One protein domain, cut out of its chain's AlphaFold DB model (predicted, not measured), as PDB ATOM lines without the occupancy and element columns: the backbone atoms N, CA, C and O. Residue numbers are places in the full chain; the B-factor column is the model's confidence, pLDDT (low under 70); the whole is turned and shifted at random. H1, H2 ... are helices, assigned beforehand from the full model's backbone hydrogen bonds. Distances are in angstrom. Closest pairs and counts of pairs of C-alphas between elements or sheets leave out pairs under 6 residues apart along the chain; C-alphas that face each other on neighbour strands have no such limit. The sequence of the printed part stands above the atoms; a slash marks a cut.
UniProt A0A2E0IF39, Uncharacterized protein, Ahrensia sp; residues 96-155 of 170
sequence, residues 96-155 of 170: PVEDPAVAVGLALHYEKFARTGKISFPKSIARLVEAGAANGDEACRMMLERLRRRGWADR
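AT A GLANCE: This is residues 96 to 155 of the 170 residues of an uncharacterized protein of Ahrensia sp (UniProt A0A2E0IF39). Three helices make a small triangular cluster: H1, the longest, and H2 form a splayed helical hairpin, and H3 packs on H2 and on the first half of H1. H1 and H3 run the same way, while H2 runs back between them along the chain. The printed part has 60 residues, with three named helices in the order H1, H2, H3 and no named strand; the class is all helix. The whole is compact, with a radius of gyration of the C-alphas of 10.4 A and spans of 31 by 24 by 15 A.

HOW THE PARTS SIT: H1, residues 100 to 115, touches H2, residues 123 to 134, with residues 100 to 107 alone; their closest C-alphas, of Pro 100 and Gly 132, are 5.5 A apart. This hairpin has a steep tilt of 39 degrees, opposite ways. H3, residues 138 to 149, touches H1 with residues 139 to 143 alone, which meet residues 100 to 107 of H1. The closest C-alphas there, of Val 104 and Cys 140, are 6.1 A apart, at a shallow tilt of 23 degrees, the same way. H2 and H3 touch at a steep tilt of 46 degrees, opposite ways, with the C-alphas of Ala 133 and Arg 141 closest at 4.6 A. The helix packing is mostly crossed, but only just: 1 of 3 pairs is at a shallow tilt. In H1, H2 and H3 every O i to N i+4 pair is within hydrogen-bond range.

IN THESE COORDINATES: H1 measures 22.1 A from C-alpha 100 at (17.352, 42.802, 133.052) to C-alpha 115 at (33.938, 37.043, 119.674). H2 measures 16.3 A from first to last C-alpha. H3 measures 16.7 A and ends at C-alpha 149, (22.058, 37.690, 114.595).

THE WHOLE: The C-alphas farthest apart, of Lys 118 and Gly 136, are 31.7 A apart. The printed part has no cut. The link from H1 to H2 is short, with 7 residues, and that from H2 to H3 is tight, with 3. Mean pLDDT of the printed part is 87.9; residues 96 to 98 are under 70.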
ATOM      1  N   PRO A  96      19.703  40.535 141.548       63.81
ATOM      2  CA  PRO A  96      18.704  39.580 141.094       63.81
ATOM      3  C   PRO A  96      19.180  39.076 139.742       63.81
ATOM      4  O   PRO A  96      19.460  39.876 138.853       63.81
ATOM      5  N   VAL A  97      19.416  37.775 139.610       62.09
ATOM      6  CA  VAL A  97      19.916  37.235 138.339       62.09
ATOM      7  C   VAL A  97      18.843  37.429 137.258       62.09
ATOM      8  O   VAL A  97      19.167  37.496 136.074       62.09
ATOM      9  N   GLU A  98      17.585  37.615 137.680       68.25
ATOM     10  CA  GLU A  98      16.467  38.049 136.845       68.25
ATOM     11  C   GLU A  98      16.415  39.565 136.562       68.25
ATOM     12  O   GLU A  98      15.545  39.993 135.807       68.25
ATOM     13  N   ASP A  99      17.309  40.389 137.125       82.38
ATOM     14  CA  ASP A  99      17.394  41.815 136.789       82.38
ATOM     15  C   ASP A  99      17.837  41.958 135.318       82.38
ATOM     16  O   ASP A  99      18.941  41.515 134.958       82.38
ATOM     17  N   PRO A 100      17.022  42.597 134.458       84.69
ATOM     18  CA  PRO A 100      17.352  42.802 133.052       84.69
ATOM     19  C   PRO A 100      18.726  43.446 132.836       84.69
ATOM     20  O   PRO A 100      19.471  43.049 131.935       84.69
ATOM     21  N   ALA A 101      19.123  44.389 133.697       86.56
ATOM     22  CA  ALA A 101      20.413  45.064 133.588       86.56
ATOM     23  C   ALA A 101      21.587  44.100 133.824       86.56
ATOM     24  O   ALA A 101      22.621  44.187 133.153       86.56
ATOM     25  N   VAL A 102      21.424  43.146 134.746       85.12
ATOM     26  CA  VAL A 102      22.416  42.098 135.014       85.12
ATOM     27  C   VAL A 102      22.493  41.139 133.835       85.12
ATOM     28  O   VAL A 102      23.595  40.866 133.354       85.12
ATOM     29  N   ALA A 103      21.350  40.681 133.321       89.19
ATOM     30  CA  ALA A 103      21.295  39.785 132.168       89.19
ATOM     31  C   ALA A 103      21.989  40.397 130.936       89.19
ATOM     32  O   ALA A 103      22.823  39.749 130.298       89.19
ATOM     33  N   VAL A 104      21.720  41.673 130.643       91.25
ATOM     34  CA  VAL A 104      22.360  42.419 129.547       91.25
ATOM     35  C   VAL A 104      23.861  42.604 129.792       91.25
ATOM     36  O   VAL A 104      24.663  42.395 128.877       91.25
ATOM     37  N   GLY A 105      24.266  42.949 131.017       89.50
ATOM     38  CA  GLY A 105      25.676  43.093 131.386       89.50
ATOM     39  C   GLY A 105      26.469  41.795 131.213       89.50
ATOM     40  O   GLY A 105      27.554  41.799 130.624       89.50
ATOM     41  N   LEU A 106      25.900  40.669 131.653       88.12
ATOM     42  CA  LEU A 106      26.469  39.336 131.452       88.12
ATOM     43  C   LEU A 106      26.558  38.991 129.960       88.12
ATOM     44  O   LEU A 106      27.602  38.529 129.500       88.12
ATOM     45  N   ALA A 107      25.508  39.265 129.184       92.06
ATOM     46  CA  ALA A 107      25.505  39.003 127.749       92.06
ATOM     47  C   ALA A 107      26.601  39.785 127.009       92.06
ATOM     48  O   ALA A 107      27.332  39.193 126.217       92.06
ATOM     49  N   LEU A 108      26.787  41.075 127.310       93.06
ATOM     50  CA  LEU A 108      27.870  41.889 126.740       93.06
ATOM     51  C   LEU A 108      29.255  41.356 127.114       93.06
ATOM     52  O   LEU A 108      30.164  41.318 126.277       93.06
ATOM     53  N   HIS A 109      29.420  40.945 128.371       87.69
ATOM     54  CA  HIS A 109      30.667  40.375 128.856       87.69
ATOM     55  C   HIS A 109      31.015  39.102 128.077       87.69
ATOM     56  O   HIS A 109      32.061  39.045 127.427       87.69
ATOM     57  N   TYR A 110      30.114  38.117 128.051       88.88
ATOM     58  CA  TYR A 110      30.336  36.854 127.348       88.88
ATOM     59  C   TYR A 110      30.409  37.019 125.830       88.88
ATOM     60  O   TYR A 110      31.198  36.329 125.187       88.88
ATOM     61  N   GLU A 111      29.687  37.978 125.247       90.94
ATOM     62  CA  GLU A 111      29.821  38.329 123.833       90.94
ATOM     63  C   GLU A 111      31.261  38.727 123.496       90.94
ATOM     64  O   GLU A 111      31.800  38.278 122.483       90.94
ATOM     65  N   LYS A 112      31.908  39.548 124.336       88.88
ATOM     66  CA  LYS A 112      33.296  39.973 124.112       88.88
ATOM     67  C   LYS A 112      34.240  38.773 124.048       88.88
ATOM     68  O   LYS A 112      35.071  38.706 123.144       88.88
ATOM     69  N   PHE A 113      34.100  37.817 124.964       84.88
ATOM     70  CA  PHE A 113      34.945  36.621 124.988       84.88
ATOM     71  C   PHE A 113      34.623  35.648 123.850       84.88
ATOM     72  O   PHE A 113      35.546  35.157 123.196       84.88
ATOM     73  N   ALA A 114      33.340  35.436 123.550       88.06
ATOM     74  CA  ALA A 114      32.905  34.574 122.458       88.06
ATOM     75  C   ALA A 114      33.367  35.097 121.090       88.06
ATOM     76  O   ALA A 114      33.823  34.325 120.251       88.06
ATOM     77  N   ARG A 115      33.371  36.424 120.886       86.44
ATOM     78  CA  ARG A 115      33.938  37.043 119.674       86.44
ATOM     79  C   ARG A 115      35.425  36.770 119.494       86.44
ATOM     80  O   ARG A 115      35.885  36.690 118.363       86.44
ATOM     81  N   THR A 116      36.172  36.663 120.588       86.19
ATOM     82  CA  THR A 116      37.605  36.342 120.532       86.19
ATOM     83  C   THR A 116      37.883  34.848 120.341       86.19
ATOM     84  O   THR A 116      39.043  34.458 120.354       86.19
ATOM     85  N   GLY A 117      36.848  34.008 120.201       79.56
ATOM     86  CA  GLY A 117      36.985  32.558 120.029       79.56
ATOM     87  C   GLY A 117      37.475  31.819 121.276       79.56
ATOM     88  O   GLY A 117      37.745  30.628 121.217       79.56
ATOM     89  N   LYS A 118      37.592  32.514 122.415       73.38
ATOM     90  CA  LYS A 118      38.134  31.945 123.655       73.38
ATOM     91  C   LYS A 118      37.170  30.971 124.321       73.38
ATOM     92  O   LYS A 118      37.614  30.046 124.990       73.38
ATOM     93  N   ILE A 119      35.868  31.207 124.167       80.75
ATOM     94  CA  ILE A 119      34.797  30.409 124.768       80.75
ATOM     95  C   ILE A 119      33.575  30.386 123.848       80.75
ATOM     96  O   ILE A 119      33.348  31.324 123.084       80.75
ATOM     97  N   SER A 120      32.757  29.342 123.956       85.94
ATOM     98  CA  SER A 120      31.400  29.358 123.412       85.94
ATOM     99  C   SER A 120      30.503  30.273 124.251       85.94
ATOM    100  O   SER A 120      30.710  30.441 125.456       85.94
ATOM    101  N   PHE A 121      29.505  30.891 123.616       89.19
ATOM    102  CA  PHE A 121      28.550  31.726 124.340       89.19
ATOM    103  C   PHE A 121      27.661  30.846 125.246       89.19
ATOM    104  O   PHE A 121      27.069  29.881 124.749       89.19
ATOM    105  N   PRO A 122      27.535  31.135 126.555       87.62
ATOM    106  CA  PRO A 122      26.744  30.296 127.452       87.62
ATOM    107  C   PRO A 122      25.236  30.392 127.172       87.62
ATOM    108  O   PRO A 122      24.641  31.469 127.241       87.62
ATOM    109  N   LYS A 123      24.584  29.243 126.944       88.56
ATOM    110  CA  LYS A 123      23.130  29.170 126.692       88.56
ATOM    111  C   LYS A 123      22.280  29.673 127.864       88.56
ATOM    112  O   LYS A 123      21.188  30.185 127.647       88.56
ATOM    113  N   SER A 124      22.764  29.547 129.101       85.81
ATOM    114  CA  SER A 124      22.074  30.063 130.291       85.81
ATOM    115  C   SER A 124      21.904  31.582 130.248       85.81
ATOM    116  O   SER A 124      20.841  32.082 130.596       85.81
ATOM    117  N   ILE A 125      22.910  32.310 129.753       89.38
ATOM    118  CA  ILE A 125      22.849  33.770 129.617       89.38
ATOM    119  C   ILE A 125      21.875  34.170 128.507       89.38
ATOM    120  O   ILE A 125      21.105  35.107 128.690       89.38
ATOM    121  N   ALA A 126      21.846  33.431 127.392       91.56
ATOM    122  CA  ALA A 126      20.847  33.652 126.345       91.56
ATOM    123  C   ALA A 126      19.418  33.494 126.896       91.56
ATOM    124  O   ALA A 126      18.594  34.377 126.687       91.56
ATOM    125  N   ARG A 127      19.159  32.447 127.694       90.62
ATOM    126  CA  ARG A 127      17.854  32.222 128.342       90.62
ATOM    127  C   ARG A 127      17.459  33.323 129.327       90.62
ATOM    128  O   ARG A 127      16.289  33.678 129.391       90.62
ATOM    129  N   LEU A 128      18.410  33.875 130.085       90.06
ATOM    130  CA  LEU A 128      18.135  35.007 130.982       90.06
ATOM    131  C   LEU A 128      17.706  36.251 130.197       90.06
ATOM    132  O   LEU A 128      16.736  36.913 130.557       90.06
ATOM    133  N   VAL A 129      18.394  36.539 129.089       92.44
ATOM    134  CA  VAL A 129      18.027  37.642 128.193       92.44
ATOM    135  C   VAL A 129      16.673  37.382 127.520       92.44
ATOM    136  O   VAL A 129      15.871  38.305 127.401       92.44
ATOM    137  N   GLU A 130      16.384  36.141 127.119       93.75
ATOM    138  CA  GLU A 130      15.073  35.739 126.588       93.75
ATOM    139  C   GLU A 130      13.947  35.959 127.598       93.75
ATOM    140  O   GLU A 130      12.918  36.524 127.237       93.75
ATOM    141  N   ALA A 131      14.153  35.576 128.859       90.12
ATOM    142  CA  ALA A 131      13.178  35.788 129.923       90.12
ATOM    143  C   ALA A 131      12.922  37.284 130.172       90.12
ATOM    144  O   ALA A 131      11.770  37.708 130.231       90.12
ATOM    145  N   GLY A 132      13.977  38.105 130.238       90.69
ATOM    146  CA  GLY A 132      13.836  39.560 130.371       90.69
ATOM    147  C   GLY A 132      13.091  40.194 129.190       90.69
ATOM    148  O   GLY A 132      12.206  41.026 129.384       90.69
ATOM    149  N   ALA A 133      13.376  39.740 127.966       92.31
ATOM    150  CA  ALA A 133      12.687  40.201 126.764       92.31
ATOM    151  C   ALA A 133      11.203  39.792 126.754       92.31
ATOM    152  O   ALA A 133      10.352  40.588 126.357       92.31
ATOM    153  N   ALA A 134      10.890  38.573 127.206       91.31
ATOM    154  CA  ALA A 134       9.519  38.083 127.345       91.31
ATOM    155  C   ALA A 134       8.721  38.877 128.393       91.31
ATOM    156  O   ALA A 134       7.529  39.102 128.210       91.31
ATOM    157  N   ASN A 135       9.391  39.367 129.438       90.25
ATOM    158  CA  ASN A 135       8.805  40.245 130.456       90.25
ATOM    159  C   ASN A 135       8.659  41.711 130.001       90.25
ATOM    160  O   ASN A 135       8.182  42.542 130.770       90.25
ATOM    161  N   GLY A 136       9.045  42.041 128.763       89.69
ATOM    162  CA  GLY A 136       8.861  43.370 128.175       89.69
ATOM    163  C   GLY A 136      10.032  44.337 128.353       89.69
ATOM    164  O   GLY A 136       9.880  45.511 128.021       89.69
ATOM    165  N   ASP A 137      11.196  43.882 128.831       93.69
ATOM    166  CA  ASP A 137      12.376  44.744 128.922       93.69
ATOM    167  C   ASP A 137      13.005  44.989 127.540       93.69
ATOM    168  O   ASP A 137      13.401  44.061 126.822       93.69
ATOM    169  N   GLU A 138      13.111  46.262 127.164       93.25
ATOM    170  CA  GLU A 138      13.592  46.658 125.840       93.25
ATOM    171  C   GLU A 138      15.094  46.395 125.663       93.25
ATOM    172  O   GLU A 138      15.528  45.961 124.593       93.25
ATOM    173  N   ALA A 139      15.906  46.572 126.711       93.25
ATOM    174  CA  ALA A 139      17.339  46.303 126.628       93.25
ATOM    175  C   ALA A 139      17.602  44.805 126.405       93.25
ATOM    176  O   ALA A 139      18.436  44.432 125.571       93.25
ATOM    177  N   CYS A 140      16.840  43.942 127.077       94.44
ATOM    178  CA  CYS A 140      16.840  42.507 126.839       94.44
ATOM    179  C   CYS A 140      16.354  42.157 125.429       94.44
ATOM    180  O   CYS A 140      16.989  41.325 124.784       94.44
ATOM    181  N   ARG A 141      15.305  42.797 124.893       95.06
ATOM    182  CA  ARG A 141      14.858  42.574 123.500       95.06
ATOM    183  C   ARG A 141      15.939  42.926 122.481       95.06
ATOM    184  O   ARG A 141      16.244  42.118 121.599       95.06
ATOM    185  N   MET A 142      16.552  44.100 122.616       95.31
ATOM    186  CA  MET A 142      17.646  44.537 121.743       95.31
ATOM    187  C   MET A 142      18.848  43.591 121.835       95.31
ATOM    188  O   MET A 142      19.462  43.246 120.817       95.31
ATOM    189  N   MET A 143      19.180  43.151 123.051       95.50
ATOM    190  CA  MET A 143      20.252  42.189 123.276       95.50
ATOM    191  C   MET A 143      19.922  40.829 122.662       95.50
ATOM    192  O   MET A 143      20.760  40.256 121.971       95.50
ATOM    193  N   LEU A 144      18.700  40.332 122.836       95.06
ATOM    194  CA  LEU A 144      18.257  39.065 122.268       95.06
ATOM    195  C   LEU A 144      18.375  39.062 120.743       95.06
ATOM    196  O   LEU A 144      18.923  38.128 120.162       95.06
ATOM    197  N   GLU A 145      17.941  40.137 120.087       94.50
ATOM    198  CA  GLU A 145      18.063  40.272 118.635       94.50
ATOM    199  C   GLU A 145      19.529  40.302 118.183       94.50
ATOM    200  O   GLU A 145      19.921  39.728 117.162       94.50
ATOM    201  N   ARG A 146      20.397  40.933 118.974       93.94
ATOM    202  CA  ARG A 146      21.843  40.895 118.748       93.94
ATOM    203  C   ARG A 146      22.411  39.478 118.895       93.94
ATOM    204  O   ARG A 146      23.216  39.081 118.052       93.94
ATOM    205  N   LEU A 147      21.993  38.713 119.905       93.38
ATOM    206  CA  LEU A 147      22.423  37.323 120.111       93.38
ATOM    207  C   LEU A 147      21.941  36.403 118.979       93.38
ATOM    208  O   LEU A 147      22.724  35.598 118.470       93.38
ATOM    209  N   ARG A 148      20.699  36.575 118.511       93.31
ATOM    210  CA  ARG A 148      20.130  35.839 117.368       93.31
ATOM    211  C   ARG A 148      20.890  36.088 116.074       93.31
ATOM    212  O   ARG A 148      21.209  35.142 115.358       93.31
ATOM    213  N   ARG A 149      21.243  37.344 115.778       92.19
ATOM    214  CA  ARG A 149      22.058  37.690 114.595       92.19
ATOM    215  C   ARG A 149      23.439  37.037 114.605       92.19
ATOM    216  O   ARG A 149      24.008  36.815 113.543       92.19
ATOM    217  N   ARG A 150      23.969  36.721 115.787       88.69
ATOM    218  CA  ARG A 150      25.247  36.019 115.958       88.69
ATOM    219  C   ARG A 150      25.111  34.494 116.020       88.69
ATOM    220  O   ARG A 150      26.130  33.820 116.125       88.69
ATOM    221  N   GLY A 151      23.891  33.954 115.970       89.25
ATOM    222  CA  GLY A 151      23.633  32.517 116.089       89.25
ATOM    223  C   GLY A 151      23.837  31.961 117.501       89.25
ATOM    224  O   GLY A 151      24.086  30.772 117.658       89.25
ATOM    225  N   TRP A 152      23.780  32.811 118.532       89.69
ATOM    226  CA  TRP A 152      23.961  32.397 119.933       89.69
ATOM    227  C   TRP A 152      22.654  32.231 120.705       89.69
ATOM    228  O   TRP A 152      22.666  31.691 121.810       89.69
ATOM    229  N   ALA A 153      21.547  32.690 120.130       86.94
ATOM    230  CA  ALA A 153      20.196  32.463 120.618       86.94
ATOM    231  C   ALA A 153      19.339  31.932 119.469       86.94
ATOM    232  O   ALA A 153      19.578  32.277 118.304       86.94
ATOM    233  N   ASP A 154      18.348  31.111 119.803       81.38
ATOM    234  CA  ASP A 154      17.468  30.523 118.805       81.38
ATOM    235  C   ASP A 154      16.631  31.623 118.142       81.38
ATOM    236  O   ASP A 154      16.122  32.562 118.777       81.38
ATOM    237  N   ARG A 155      16.514  31.535 116.816       71.75
ATOM    238  CA  ARG A 155      15.564  32.374 116.090       71.75
ATOM    239  C   ARG A 155      14.155  31.873 116.393       71.75
ATOM    240  O   ARG A 155      13.956  30.659 116.441       71.75
TER     241      ARG A 155